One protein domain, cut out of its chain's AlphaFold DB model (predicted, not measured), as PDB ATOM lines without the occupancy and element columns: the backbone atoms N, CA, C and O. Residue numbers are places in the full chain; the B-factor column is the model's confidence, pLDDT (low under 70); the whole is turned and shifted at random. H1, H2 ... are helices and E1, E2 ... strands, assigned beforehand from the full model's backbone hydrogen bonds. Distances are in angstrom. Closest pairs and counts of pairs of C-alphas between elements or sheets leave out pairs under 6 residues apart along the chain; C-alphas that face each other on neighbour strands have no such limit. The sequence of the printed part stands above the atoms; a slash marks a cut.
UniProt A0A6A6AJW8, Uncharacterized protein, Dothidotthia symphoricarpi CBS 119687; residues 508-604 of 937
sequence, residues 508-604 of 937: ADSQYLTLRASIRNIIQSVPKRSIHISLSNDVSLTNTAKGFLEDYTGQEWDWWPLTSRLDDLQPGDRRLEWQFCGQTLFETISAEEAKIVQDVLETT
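This is residues 508 to 604 of the 937 residues of an uncharacterized protein of Dothidotthia symphoricarpi CBS 119687 (UniProt A0A6A6AJW8). A small sheet of three strands has helices H2 and H4 side by side over one face, while H3 is set well off from its other face, at the far end of the longest axis from H1. H1 packs on H4, beyond the sheet, and residues 535 to 540 and 554 to 573 join H3 to the strands. The arrangement has two layers, helices on one face of a sheet. The printed part has 97 residues with four named helices and three named strands, in the order H1 H2 E1 H3 E2 E3 H4; the sheet runs E1 E2 E3, all antiparallel, and the class is mixed, helices and strands. It is only just compact, close to loose, with a radius of gyration of the C-alphas of 14.9 A and spans of 44 by 31 by 21 A.

In the sheet, E2, residues 574 to 580, is the inner strand. It forms a hairpin with E3, residues 583 to 589, antiparallel at 152 degrees, with N 576 and O 587 within hydrogen-bond range at 2.8 A. On its other side is E1, residues 531 to 534, antiparallel at 149 degrees, with N 532 and O 577 at 2.8 A. H4, residues 591 to 603, is on the sheet at a height of 9.9 A, over E1 and E2; the C-alphas of Arg 574 and Ala 591, 6.2 A apart, are the closest of E2 and H4. H2, residues 517 to 525, is on the same face at a height of 9.8 A, over E2, and on the local plane stands at 42 degrees to E2, slantwise to the strands. H2 and H4 are close but not clearly touching, with a shallow tilt of 25 degrees, the same way; their closest C-alphas, of Ile 523 and Leu 601, are 7.7 A apart. H1, residues 508 to 512, touches H4, the closest C-alphas being those of Ala 508 and Val 600, 5.5 A apart. H3, residues 541 to 553, touches no helix and is not on the sheet. Every O i to N i+4 pair is within hydrogen-bond range in H1, H2 and H3, and 8 of 9 in H4.

E2 is 19.1 A long and E3 19.4 A; E1 measures 10.1 A. H4 is 19.2 A long, from C-alpha 591 at (88.452, 6.367, 12.980) to C-alpha 603 at (99.917, -8.370, 8.570). H3 is 18.1 A long and begins at C-alpha 541, (66.281, 7.618, -1.523). H2 measures 12.3 A and H1 6.0 A.

The C-alphas of Tyr 552 and Thr 603, the two farthest apart, are 44.5 A apart. The printed part has no cut. The link from H3 to E2 is long, with 20 residues. The mean pLDDT of the printed part is 85.0, and no printed residue is under 70.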
ATOM      1  N   ALA A 508     101.577  -4.485  15.725       72.88
ATOM      2  CA  ALA A 508     100.260  -4.856  15.201       72.88
ATOM      3  C   ALA A 508      99.538  -5.868  16.111       72.88
ATOM      4  O   ALA A 508      98.365  -5.673  16.411       72.88
ATOM      5  N   ASP A 509     100.241  -6.877  16.636       79.69
ATOM      6  CA  ASP A 509      99.712  -7.833  17.618       79.69
ATOM      7  C   ASP A 509      99.273  -7.119  18.911       79.69
ATOM      8  O   ASP A 509      98.219  -7.422  19.473       79.69
ATOM      9  N   SER A 510     100.036  -6.117  19.370       81.31
ATOM     10  CA  SER A 510      99.670  -5.334  20.556       81.31
ATOM     11  C   SER A 510      98.448  -4.434  20.327       81.31
ATOM     12  O   SER A 510      97.590  -4.346  21.204       81.31
ATOM     13  N   GLN A 511      98.310  -3.821  19.143       82.75
ATOM     14  CA  GLN A 511      97.109  -3.061  18.780       82.75
ATOM     15  C   GLN A 511      95.900  -3.975  18.541       82.75
ATOM     16  O   GLN A 511      94.775  -3.625  18.888       82.75
ATOM     17  N   TYR A 512      96.104  -5.177  17.999       85.19
ATOM     18  CA  TYR A 512      95.032  -6.151  17.821       85.19
ATOM     19  C   TYR A 512      94.328  -6.463  19.150       85.19
ATOM     20  O   TYR A 512      93.104  -6.585  19.187       85.19
ATOM     21  N   LEU A 513      95.071  -6.503  20.262       85.25
ATOM     22  CA  LEU A 513      94.516  -6.693  21.604       85.25
ATOM     23  C   LEU A 513      93.711  -5.489  22.138       85.25
ATOM     24  O   LEU A 513      92.883  -5.695  23.029       85.25
ATOM     25  N   THR A 514      93.877  -4.273  21.598       86.44
ATOM     26  CA  THR A 514      93.066  -3.101  21.995       86.44
ATOM     27  C   THR A 514      91.727  -3.015  21.252       86.44
ATOM     28  O   THR A 514      90.792  -2.401  21.766       86.44
ATOM     29  N   LEU A 515      91.580  -3.676  20.095       87.44
ATOM     30  CA  LEU A 515      90.309  -3.750  19.361       87.44
ATOM     31  C   LEU A 515      89.193  -4.412  20.180       87.44
ATOM     32  O   LEU A 515      89.420  -5.404  20.880       87.44
ATOM     33  N   ARG A 516      87.947  -3.949  19.998       88.00
ATOM     34  CA  ARG A 516      86.749  -4.598  20.558       88.00
ATOM     35  C   ARG A 516      86.660  -6.076  20.164       88.00
ATOM     36  O   ARG A 516      86.955  -6.465  19.034       88.00
ATOM     37  N   ALA A 517      86.164  -6.908  21.083       81.38
ATOM     38  CA  ALA A 517      86.039  -8.352  20.873       81.38
ATOM     39  C   ALA A 517      85.128  -8.740  19.685       81.38
ATOM     40  O   ALA A 517      85.348  -9.788  19.082       81.38
ATOM     41  N   SER A 518      84.148  -7.903  19.306       81.62
ATOM     42  CA  SER A 518      83.365  -8.083  18.070       81.62
ATOM     43  C   SER A 518      84.266  -8.040  16.832       81.62
ATOM     44  O   SER A 518      84.301  -8.994  16.056       81.62
ATOM     45  N   ILE A 519      85.065  -6.978  16.712       87.44
ATOM     46  CA  ILE A 519      86.010  -6.738  15.615       87.44
ATOM     47  C   ILE A 519      87.069  -7.850  15.549       87.44
ATOM     48  O   ILE A 519      87.313  -8.400  14.476       87.44
ATOM     49  N   ARG A 520      87.641  -8.248  16.695       86.94
ATOM     50  CA  ARG A 520      88.603  -9.365  16.776       86.94
ATOM     51  C   ARG A 520      88.037 -10.676  16.219       86.94
ATOM     52  O   ARG A 520      88.638 -11.283  15.336       86.94
ATOM     53  N   ASN A 521      86.834 -11.057  16.659       82.94
ATOM     54  CA  ASN A 521      86.145 -12.255  16.171       82.94
ATOM     55  C   ASN A 521      85.856 -12.200  14.656       82.94
ATOM     56  O   ASN A 521      85.868 -13.241  13.999       82.94
ATOM     57  N   ILE A 522      85.603 -11.015  14.085       86.31
ATOM     58  CA  ILE A 522      85.435 -10.837  12.632       86.31
ATOM     59  C   ILE A 522      86.768 -11.107  11.916       86.31
ATOM     60  O   ILE A 522      86.810 -11.960  11.033       86.31
ATOM     61  N   ILE A 523      87.862 -10.463  12.339       86.56
ATOM     62  CA  ILE A 523      89.202 -10.627  11.736       86.56
ATOM     63  C   ILE A 523      89.685 -12.088  11.798       86.56
ATOM     64  O   ILE A 523      90.281 -12.580  10.843       86.56
ATOM     65  N   GLN A 524      89.397 -12.812  12.885       84.38
ATOM     66  CA  GLN A 524      89.801 -14.217  13.048       84.38
ATOM     67  C   GLN A 524      89.011 -15.219  12.193       84.38
ATOM     68  O   GLN A 524      89.542 -16.284  11.879       84.38
ATOM     69  N   SER A 525      87.765 -14.914  11.816       78.69
ATOM     70  CA  SER A 525      86.845 -15.898  11.213       78.69
ATOM     71  C   SER A 525      86.402 -15.589   9.775       78.69
ATOM     72  O   SER A 525      85.817 -16.444   9.100       78.69
ATOM     73  N   VAL A 526      86.719 -14.396   9.268       83.94
ATOM     74  CA  VAL A 526      86.365 -13.914   7.923       83.94
ATOM     75  C   VAL A 526      87.644 -13.727   7.091       83.94
ATOM     76  O   VAL A 526      88.640 -13.236   7.619       83.94
ATOM     77  N   PRO A 527      87.680 -14.096   5.794       84.38
ATOM     78  CA  PRO A 527      88.890 -13.917   5.000       84.38
ATOM     79  C   PRO A 527      89.117 -12.437   4.679       84.38
ATOM     80  O   PRO A 527      88.193 -11.735   4.265       84.38
ATOM     81  N   LYS A 528      90.374 -11.986   4.769       85.50
ATOM     82  CA  LYS A 528      90.827 -10.597   4.538       85.50
ATOM     83  C   LYS A 528      90.198  -9.934   3.304       85.50
ATOM     84  O   LYS A 528      89.802  -8.777   3.354       85.50
ATOM     85  N   ARG A 529      90.050 -10.687   2.206       84.69
ATOM     86  CA  ARG A 529      89.481 -10.210   0.928       84.69
ATOM     87  C   ARG A 529      88.002  -9.801   0.973       84.69
ATOM     88  O   ARG A 529      87.546  -9.182   0.020       84.69
ATOM     89  N   SER A 530      87.252 -10.196   2.002       85.38
ATOM     90  CA  SER A 530      85.828  -9.876   2.176       85.38
ATOM     91  C   SER A 530      85.562  -9.063   3.444       85.38
ATOM     92  O   SER A 530      84.449  -9.112   3.964       85.38
ATOM     93  N   ILE A 531      86.583  -8.369   3.954       89.56
ATOM     94  CA  ILE A 531      86.473  -7.337   4.986       89.56
ATOM     95  C   ILE A 531      86.790  -6.002   4.310       89.56
ATOM     96  O   ILE A 531      87.823  -5.852   3.653       89.56
ATOM     97  N   HIS A 532      85.894  -5.033   4.450       90.25
ATOM     98  CA  HIS A 532      85.996  -3.716   3.835       90.25
ATOM     99  C   HIS A 532      85.675  -2.632   4.866       90.25
ATOM    100  O   HIS A 532      84.880  -2.844   5.780       90.25
ATOM    101  N   ILE A 533      86.286  -1.458   4.718       89.56
ATOM    102  CA  ILE A 533      85.981  -0.283   5.538       89.56
ATOM    103  C   ILE A 533      85.456   0.800   4.603       89.56
ATOM    104  O   ILE A 533      86.195   1.278   3.741       89.56
ATOM    105  N   SER A 534      84.190   1.183   4.763       86.06
ATOM    106  CA  SER A 534      83.563   2.235   3.961       86.06
ATOM    107  C   SER A 534      83.452   3.549   4.745       86.06
ATOM    108  O   SER A 534      83.254   3.582   5.963       86.06
ATOM    109  N   LEU A 535      83.622   4.662   4.022       80.00
ATOM    110  CA  LEU A 535      83.416   6.029   4.519       80.00
ATOM    111  C   LEU A 535      82.043   6.592   4.102       80.00
ATOM    112  O   LEU A 535      81.720   7.738   4.405       80.00
ATOM    113  N   SER A 536      81.265   5.826   3.336       70.44
ATOM    114  CA  SER A 536      80.074   6.296   2.633       70.44
ATOM    115  C   SER A 536      78.789   6.008   3.407       70.44
ATOM    116  O   SER A 536      78.404   4.847   3.591       70.44
ATOM    117  N   ASN A 537      78.064   7.065   3.772       76.25
ATOM    118  CA  ASN A 537      76.643   6.948   4.090       76.25
ATOM    119  C   ASN A 537      75.867   6.596   2.816       76.25
ATOM    120  O   ASN A 537      76.108   7.173   1.753       76.25
ATOM    121  N   ASP A 538      74.931   5.652   2.927       75.81
ATOM    122  CA  ASP A 538      74.005   5.349   1.842       75.81
ATOM    123  C   ASP A 538      72.920   6.430   1.811       75.81
ATOM    124  O   ASP A 538      71.875   6.326   2.453       75.81
ATOM    125  N   VAL A 539      73.203   7.487   1.050       77.62
ATOM    126  CA  VAL A 539      72.287   8.602   0.775       77.62
ATOM    127  C   VAL A 539      71.244   8.266  -0.305       77.62
ATOM    128  O   VAL A 539      70.633   9.169  -0.880       77.62
ATOM    129  N   SER A 540      71.035   6.985  -0.637       84.69
ATOM    130  CA  SER A 540      69.976   6.592  -1.565       84.69
ATOM    131  C   SER A 540      68.596   6.920  -0.997       84.69
ATOM    132  O   SER A 540      68.305   6.689   0.177       84.69
ATOM    133  N   LEU A 541      67.688   7.377  -1.870       85.44
ATOM    134  CA  LEU A 541      66.281   7.618  -1.523       85.44
ATOM    135  C   LEU A 541      65.629   6.382  -0.883       85.44
ATOM    136  O   LEU A 541      64.762   6.511  -0.023       85.44
ATOM    137  N   THR A 542      66.071   5.184  -1.278       87.12
ATOM    138  CA  THR A 542      65.698   3.915  -0.654       87.12
ATOM    139  C   THR A 542      66.113   3.836   0.809       87.12
ATOM    140  O   THR A 542      65.272   3.502   1.636       87.12
ATOM    141  N   ASN A 543      67.359   4.154   1.161       88.06
ATOM    142  CA  ASN A 543      67.812   4.097   2.549       88.06
ATOM    143  C   ASN A 543      67.192   5.208   3.410       88.06
ATOM    144  O   ASN A 543      66.722   4.932   4.512       88.06
ATOM    145  N   THR A 544      67.054   6.427   2.876       87.69
ATOM    146  CA  THR A 544      66.327   7.515   3.554       87.69
ATOM    147  C   THR A 544      64.863   7.143   3.828       87.69
ATOM    148  O   THR A 544      64.344   7.434   4.904       87.69
ATOM    149  N   ALA A 545      64.190   6.462   2.891       87.88
ATOM    150  CA  ALA A 545      62.817   5.992   3.081       87.88
ATOM    151  C   ALA A 545      62.707   4.837   4.093       87.88
ATOM    152  O   ALA A 545      61.757   4.823   4.875       87.88
ATOM    153  N   LYS A 546      63.675   3.904   4.120       91.38
ATOM    154  CA  LYS A 546      63.766   2.870   5.171       91.38
ATOM    155  C   LYS A 546      63.910   3.510   6.549       91.38
ATOM    156  O   LYS A 546      63.134   3.195   7.443       91.38
ATOM    157  N   GLY A 547      64.859   4.441   6.687       87.00
ATOM    158  CA  GLY A 547      65.116   5.146   7.939       87.00
ATOM    159  C   GLY A 547      63.891   5.906   8.426       87.00
ATOM    160  O   GLY A 547      63.446   5.674   9.541       87.00
ATOM    161  N   PHE A 548      63.249   6.692   7.555       87.00
ATOM    162  CA  PHE A 548      61.990   7.358   7.895       87.00
ATOM    163  C   PHE A 548      60.898   6.382   8.367       87.00
ATOM    164  O   PHE A 548      60.165   6.714   9.291       87.00
ATOM    165  N   LEU A 549      60.765   5.195   7.761       87.62
ATOM    166  CA  LEU A 549      59.746   4.214   8.156       87.62
ATOM    167  C   LEU A 549      60.051   3.537   9.498       87.62
ATOM    168  O   LEU A 549      59.130   3.369  10.297       87.62
ATOM    169  N   GLU A 550      61.306   3.186   9.775       89.06
ATOM    170  CA  GLU A 550      61.727   2.685  11.091       89.06
ATOM    171  C   GLU A 550      61.576   3.764  12.168       89.06
ATOM    172  O   GLU A 550      60.922   3.527  13.179       89.06
ATOM    173  N   ASP A 551      62.077   4.977  11.919       87.06
ATOM    174  CA  ASP A 551      62.009   6.104  12.856       87.06
ATOM    175  C   ASP A 551      60.551   6.528  13.128       87.06
ATOM    176  O   ASP A 551      60.207   6.910  14.245       87.06
ATOM    177  N   TYR A 552      59.667   6.416  12.128       82.56
ATOM    178  CA  TYR A 552      58.224   6.650  12.268       82.56
ATOM    179  C   TYR A 552      57.488   5.514  12.993       82.56
ATOM    180  O   TYR A 552      56.430   5.760  13.569       82.56
ATOM    181  N   THR A 553      58.006   4.278  12.963       81.62
ATOM    182  CA  THR A 553      57.375   3.118  13.623       81.62
ATOM    183  C   THR A 553      57.998   2.726  14.964       81.62
ATOM    184  O   THR A 553      57.393   1.946  15.696       81.62
ATOM    185  N   GLY A 554      59.169   3.268  15.310       81.25
ATOM    186  CA  GLY A 554      59.897   2.953  16.541       81.25
ATOM    187  C   GLY A 554      60.371   1.496  16.629       81.25
ATOM    188  O   GLY A 554      60.510   0.977  17.733       81.25
ATOM    189  N   GLN A 555      60.550   0.811  15.492       82.81
ATOM    190  CA  GLN A 555      60.843  -0.629  15.424       82.81
ATOM    191  C   GLN A 555      61.837  -0.958  14.303       82.81
ATOM    192  O   GLN A 555      61.845  -0.296  13.269       82.81
ATOM    193  N   GLU A 556      62.628  -2.024  14.479       84.81
ATOM    194  CA  GLU A 556      63.421  -2.612  13.389       84.81
ATOM    195  C   GLU A 556      62.525  -3.310  12.356       84.81
ATOM    196  O   GLU A 556      61.545  -3.987  12.698       84.81
ATOM    197  N   TRP A 557      62.915  -3.222  11.083       88.88
ATOM    198  CA  TRP A 557      62.237  -3.915   9.990       88.88
ATOM    199  C   TRP A 557      63.100  -5.023   9.376       88.88
ATOM    200  O   TRP A 557      64.297  -4.883   9.110       88.88
ATOM    201  N   ASP A 558      62.450  -6.148   9.094       88.81
ATOM    202  CA  ASP A 558      62.938  -7.153   8.159       88.81
ATOM    203  C   ASP A 558      62.643  -6.654   6.737       88.81
ATOM    204  O   ASP A 558      61.544  -6.816   6.203       88.81
ATOM    205  N   TRP A 559      63.630  -5.988   6.141       87.31
ATOM    206  CA  TRP A 559      63.520  -5.353   4.827       87.31
ATOM    207  C   TRP A 559      63.468  -6.322   3.641       87.31
ATOM    208  O   TRP A 559      63.263  -5.866   2.513       87.31
ATOM    209  N   TRP A 560      63.619  -7.635   3.863       83.50
ATOM    210  CA  TRP A 560      63.662  -8.633   2.795       83.50
ATOM    211  C   TRP A 560      62.471  -8.479   1.821       83.50
ATOM    212  O   TRP A 560      61.331  -8.307   2.269       83.50
ATOM    213  N   PRO A 561      62.687  -8.524   0.487       76.75
ATOM    214  CA  PRO A 561      63.926  -8.872  -0.225       76.75
ATOM    215  C   PRO A 561      64.917  -7.710  -0.442       76.75
ATOM    216  O   PRO A 561      65.903  -7.885  -1.153       76.75
ATOM    217  N   LEU A 562      64.672  -6.524   0.122       84.06
ATOM    218  CA  LEU A 562      65.640  -5.425   0.099       84.06
ATOM    219  C   LEU A 562      66.736  -5.657   1.152       84.06
ATOM    220  O   LEU A 562      66.541  -6.371   2.136       84.06
ATOM    221  N   THR A 563      67.884  -5.002   0.972       80.62
ATOM    222  CA  THR A 563      68.889  -4.865   2.036       80.62
ATOM    223  C   THR A 563      68.287  -4.176   3.262       80.62
ATOM    224  O   THR A 563      67.385  -3.347   3.125       80.62
ATOM    225  N   SER A 564      68.824  -4.443   4.454       82.31
ATOM    226  CA  SER A 564      68.516  -3.671   5.669       82.31
ATOM    227  C   SER A 564      68.751  -2.161   5.476       82.31
ATOM    228  O   SER A 564      69.388  -1.738   4.503       82.31
ATOM    229  N   ARG A 565      68.250  -1.329   6.399       85.25
ATOM    230  CA  ARG A 565      68.743   0.048   6.565       85.25
ATOM    231  C   ARG A 565      70.258   0.026   6.791       85.25
ATOM    232  O   ARG A 565      70.768  -0.892   7.430       85.25
ATOM    233  N   LEU A 566      70.955   1.021   6.255       83.38
ATOM    234  CA  LEU A 566      72.335   1.348   6.597       83.38
ATOM    235  C   LEU A 566      72.319   2.622   7.440       83.38
ATOM    236  O   LEU A 566      71.855   3.662   6.976       83.38
ATOM    237  N   ASP A 567      72.804   2.525   8.672       81.75
ATOM    238  CA  ASP A 567      72.780   3.626   9.637       81.75
ATOM    239  C   ASP A 567      73.722   4.763   9.209       81.75
ATOM    240  O   ASP A 567      74.828   4.506   8.709       81.75
ATOM    241  N   ASP A 568      73.292   6.014   9.399       81.38
ATOM    242  CA  ASP A 568      74.097   7.201   9.093       81.38
ATOM    243  C   ASP A 568      75.290   7.310  10.056       81.38
ATOM    244  O   ASP A 568      75.124   7.460  11.269       81.38
ATOM    245  N   LEU A 569      76.507   7.256   9.507       83.75
ATOM    246  CA  LEU A 569      77.752   7.407  10.259       83.75
ATOM    247  C   LEU A 569      77.862   8.822  10.836       83.75
ATOM    248  O   LEU A 569      77.581   9.805  10.140       83.75
ATOM    249  N   GLN A 570      78.322   8.926  12.085       81.56
ATOM    250  CA  GLN A 570      78.623  10.215  12.704       81.56
ATOM    251  C   GLN A 570      79.909  10.829  12.116       81.56
ATOM    252  O   GLN A 570      80.742  10.110  11.554       81.56
ATOM    253  N   PRO A 571      80.123  12.155  12.247       79.75
ATOM    254  CA  PRO A 571      81.338  12.815  11.771       79.75
ATOM    255  C   PRO A 571      82.606  12.280  12.462       79.75
ATOM    256  O   PRO A 571      82.965  12.711  13.554       79.75
ATOM    257  N   GLY A 572      83.291  11.344  11.804       80.25
ATOM    258  CA  GLY A 572      84.485  10.667  12.320       80.25
ATOM    259  C   GLY A 572      84.414   9.144  12.191       80.25
ATOM    260  O   GLY A 572      85.440   8.518  11.940       80.25
ATOM    261  N   ASP A 573      83.217   8.567  12.247       88.00
ATOM    262  CA  ASP A 573      83.011   7.116  12.210       88.00
ATOM    263  C   ASP A 573      83.304   6.495  10.837       88.00
ATOM    264  O   ASP A 573      83.413   7.164   9.803       88.00
ATOM    265  N   ARG A 574      83.436   5.169  10.833       88.38
ATOM    266  CA  ARG A 574      83.623   4.318   9.656       88.38
ATOM    267  C   ARG A 574      82.705   3.105   9.763       88.38
ATOM    268  O   ARG A 574      82.395   2.655  10.866       88.38
ATOM    269  N   ARG A 575      82.289   2.535   8.630       91.25
ATOM    270  CA  ARG A 575      81.554   1.262   8.620       91.25
ATOM    271  C   ARG A 575      82.518   0.122   8.317       91.25
ATOM    272  O   ARG A 575      83.168   0.138   7.275       91.25
ATOM    273  N   LEU A 576      82.593  -0.859   9.210       91.31
ATOM    274  CA  LEU A 576      83.191  -2.157   8.925       91.31
ATOM    275  C   LEU A 576      82.127  -3.014   8.240       91.31
ATOM    276  O   LEU A 576      81.074  -3.268   8.820       91.31
ATOM    277  N   GLU A 577      82.392  -3.446   7.015       91.25
ATOM    278  CA  GLU A 577      81.506  -4.281   6.203       91.25
ATOM    279  C   GLU A 577      82.194  -5.621   5.934       91.25
ATOM    280  O   GLU A 577      83.378  -5.659   5.593       91.25
ATOM    281  N   TRP A 578      81.478  -6.734   6.090       90.50
ATOM    282  CA  TRP A 578      82.045  -8.056   5.834       90.50
ATOM    283  C   TRP A 578      81.017  -9.069   5.340       90.50
ATOM    284  O   TRP A 578      79.828  -8.956   5.627       90.50
ATOM    285  N   GLN A 579      81.463 -10.096   4.616       86.19
ATOM    286  CA  GLN A 579      80.581 -11.190   4.194       86.19
ATOM    287  C   GLN A 579      80.539 -12.323   5.227       86.19
ATOM    288  O   GLN A 579      81.576 -12.832   5.652       86.19
ATOM    289  N   PHE A 580      79.333 -12.766   5.581       82.44
ATOM    290  CA  PHE A 580      79.083 -13.953   6.397       82.44
ATOM    291  C   PHE A 580      77.997 -14.815   5.742       82.44
ATOM    292  O   PHE A 580      76.875 -14.365   5.516       82.44
ATOM    293  N   CYS A 581      78.344 -16.062   5.410       75.31
ATOM    294  CA  CYS A 581      77.459 -17.038   4.756       75.31
ATOM    295  C   CYS A 581      76.750 -16.523   3.476       75.31
ATOM    296  O   CYS A 581      75.636 -16.943   3.175       75.31
ATOM    297  N   GLY A 582      77.388 -15.609   2.731       73.19
ATOM    298  CA  GLY A 582      76.854 -14.983   1.511       73.19
ATOM    299  C   GLY A 582      76.217 -13.601   1.715       73.19
ATOM    300  O   GLY A 582      76.166 -12.820   0.770       73.19
ATOM    301  N   GLN A 583      75.816 -13.246   2.940       78.75
ATOM    302  CA  GLN A 583      75.217 -11.940   3.238       78.75
ATOM    303  C   GLN A 583      76.263 -10.926   3.715       78.75
ATOM    304  O   GLN A 583      77.152 -11.264   4.499       78.75
ATOM    305  N   THR A 584      76.141  -9.670   3.279       85.00
ATOM    306  CA  THR A 584      76.959  -8.562   3.798       85.00
ATOM    307  C   THR A 584      76.403  -8.084   5.141       85.00
ATOM    308  O   THR A 584      75.287  -7.570   5.218       85.00
ATOM    309  N   LEU A 585      77.199  -8.243   6.193       87.25
ATOM    310  CA  LEU A 585      76.978  -7.700   7.527       87.25
ATOM    311  C   LEU A 585      77.795  -6.418   7.725       87.25
ATOM    312  O   LEU A 585      78.750  -6.157   6.991       87.25
ATOM    313  N   PHE A 586      77.404  -5.608   8.712       88.44
ATOM    314  CA  PHE A 586      78.085  -4.351   9.010       88.44
ATOM    315  C   PHE A 586      77.944  -3.895  10.472       88.44
ATOM    316  O   PHE A 586      76.893  -4.074  11.104       88.44
ATOM    317  N   GLU A 587      78.999  -3.248  10.970       88.12
ATOM    318  CA  GLU A 587      79.142  -2.664  12.312       88.12
ATOM    319  C   GLU A 587      79.859  -1.304  12.202       88.12
ATOM    320  O   GLU A 587      80.712  -1.113  11.333       88.12
ATOM    321  N   THR A 588      79.508  -0.344  13.058       89.56
ATOM    322  CA  THR A 588      80.162   0.976  13.097       89.56
ATOM    323  C   THR A 588      81.397   0.927  13.999       89.56
ATOM    324  O   THR A 588      81.362   0.352  15.093       89.56
ATOM    325  N   ILE A 589      82.496   1.518  13.532       90.56
ATOM    326  CA  ILE A 589      83.787   1.578  14.226       90.56
ATOM    327  C   ILE A 589      84.342   3.009  14.185       90.56
ATOM    328  O   ILE A 589      84.040   3.769  13.260       90.56
ATOM    329  N   SER A 590      85.154   3.389  15.172       91.12
ATOM    330  CA  SER A 590      85.766   4.727  15.199       91.12
ATOM    331  C   SER A 590      86.849   4.888  14.118       91.12
ATOM    332  O   SER A 590      87.325   3.907  13.540       91.12
ATOM    333  N   ALA A 591      87.295   6.122  13.852       88.38
ATOM    334  CA  ALA A 591      88.452   6.367  12.980       88.38
ATOM    335  C   ALA A 591      89.740   5.678  13.478       88.38
ATOM    336  O   ALA A 591      90.561   5.250  12.667       88.38
ATOM    337  N   GLU A 592      89.910   5.570  14.797       88.50
ATOM    338  CA  GLU A 592      91.075   4.951  15.436       88.50
ATOM    339  C   GLU A 592      91.023   3.427  15.289       88.50
ATOM    340  O   GLU A 592      91.979   2.821  14.811       88.50
ATOM    341  N   GLU A 593      89.868   2.819  15.585       90.94
ATOM    342  CA  GLU A 593      89.625   1.394  15.343       90.94
ATOM    343  C   GLU A 593      89.792   1.046  13.864       90.94
ATOM    344  O   GLU A 593      90.430   0.053  13.537       90.94
ATOM    345  N   ALA A 594      89.273   1.875  12.953       89.81
ATOM    346  CA  ALA A 594      89.408   1.660  11.516       89.81
ATOM    347  C   ALA A 594      90.865   1.662  11.050       89.81
ATOM    348  O   ALA A 594      91.211   0.873  10.170       89.81
ATOM    349  N   LYS A 595      91.721   2.502  11.646       89.75
ATOM    350  CA  LYS A 595      93.157   2.466  11.371       89.75
ATOM    351  C   LYS A 595      93.790   1.186  11.921       89.75
ATOM    352  O   LYS A 595      94.461   0.491  11.172       89.75
ATOM    353  N   ILE A 596      93.528   0.835  13.181       89.94
ATOM    354  CA  ILE A 596      94.064  -0.395  13.788       89.94
ATOM    355  C   ILE A 596      93.645  -1.634  12.977       89.94
ATOM    356  O   ILE A 596      94.453  -2.524  12.734       89.94
ATOM    357  N   VAL A 597      92.396  -1.688  12.498       90.62
ATOM    358  CA  VAL A 597      91.918  -2.768  11.622       90.62
ATOM    359  C   VAL A 597      92.671  -2.788  10.287       90.62
ATOM    360  O   VAL A 597      92.941  -3.874   9.791       90.62
ATOM    361  N   GLN A 598      93.054  -1.645   9.709       90.06
ATOM    362  CA  GLN A 598      93.899  -1.612   8.505       90.06
ATOM    363  C   GLN A 598      95.313  -2.131   8.804       90.06
ATOM    364  O   GLN A 598      95.736  -3.093   8.163       90.06
ATOM    365  N   ASP A 599      95.981  -1.577   9.821       87.19
ATOM    366  CA  ASP A 599      97.337  -1.957  10.244       87.19
ATOM    367  C   ASP A 599      97.419  -3.477  10.571       87.19
ATOM    368  O   ASP A 599      98.362  -4.161  10.168       87.19
ATOM    369  N   VAL A 600      96.392  -4.045  11.224       87.75
ATOM    370  CA  VAL A 600      96.267  -5.493  11.499       87.75
ATOM    371  C   VAL A 600      95.921  -6.303  10.248       87.75
ATOM    372  O   VAL A 600      96.454  -7.400  10.048       87.75
ATOM    373  N   LEU A 601      95.018  -5.821   9.388       87.25
ATOM    374  CA  LEU A 601      94.671  -6.549   8.167       87.25
ATOM    375  C   LEU A 601      95.872  -6.654   7.230       87.25
ATOM    376  O   LEU A 601      95.973  -7.673   6.554       87.25
ATOM    377  N   GLU A 602      96.792  -5.687   7.191       85.69
ATOM    378  CA  GLU A 602      98.016  -5.787   6.387       85.69
ATOM    379  C   GLU A 602      98.866  -7.009   6.766       85.69
ATOM    380  O   GLU A 602      99.191  -7.801   5.873       85.69
ATOM    381  N   THR A 603      99.129  -7.229   8.059       83.00
ATOM    382  CA  THR A 603      99.917  -8.370   8.570       83.00
ATOM    383  C   THR A 603      99.152  -9.701   8.570       83.00
ATOM    384  O   THR A 603      99.763 -10.764   8.439       83.00
ATOM    385  N   THR A 604      97.820  -9.666   8.669       81.31
ATOM    386  CA  THR A 604      96.963 -10.864   8.722       81.31
ATOM    387  C   THR A 604      97.003 -11.666   7.402       81.31
ATOM    388  O   THR A 604      96.894 -11.080   6.313       81.31
TER     389      THR A 604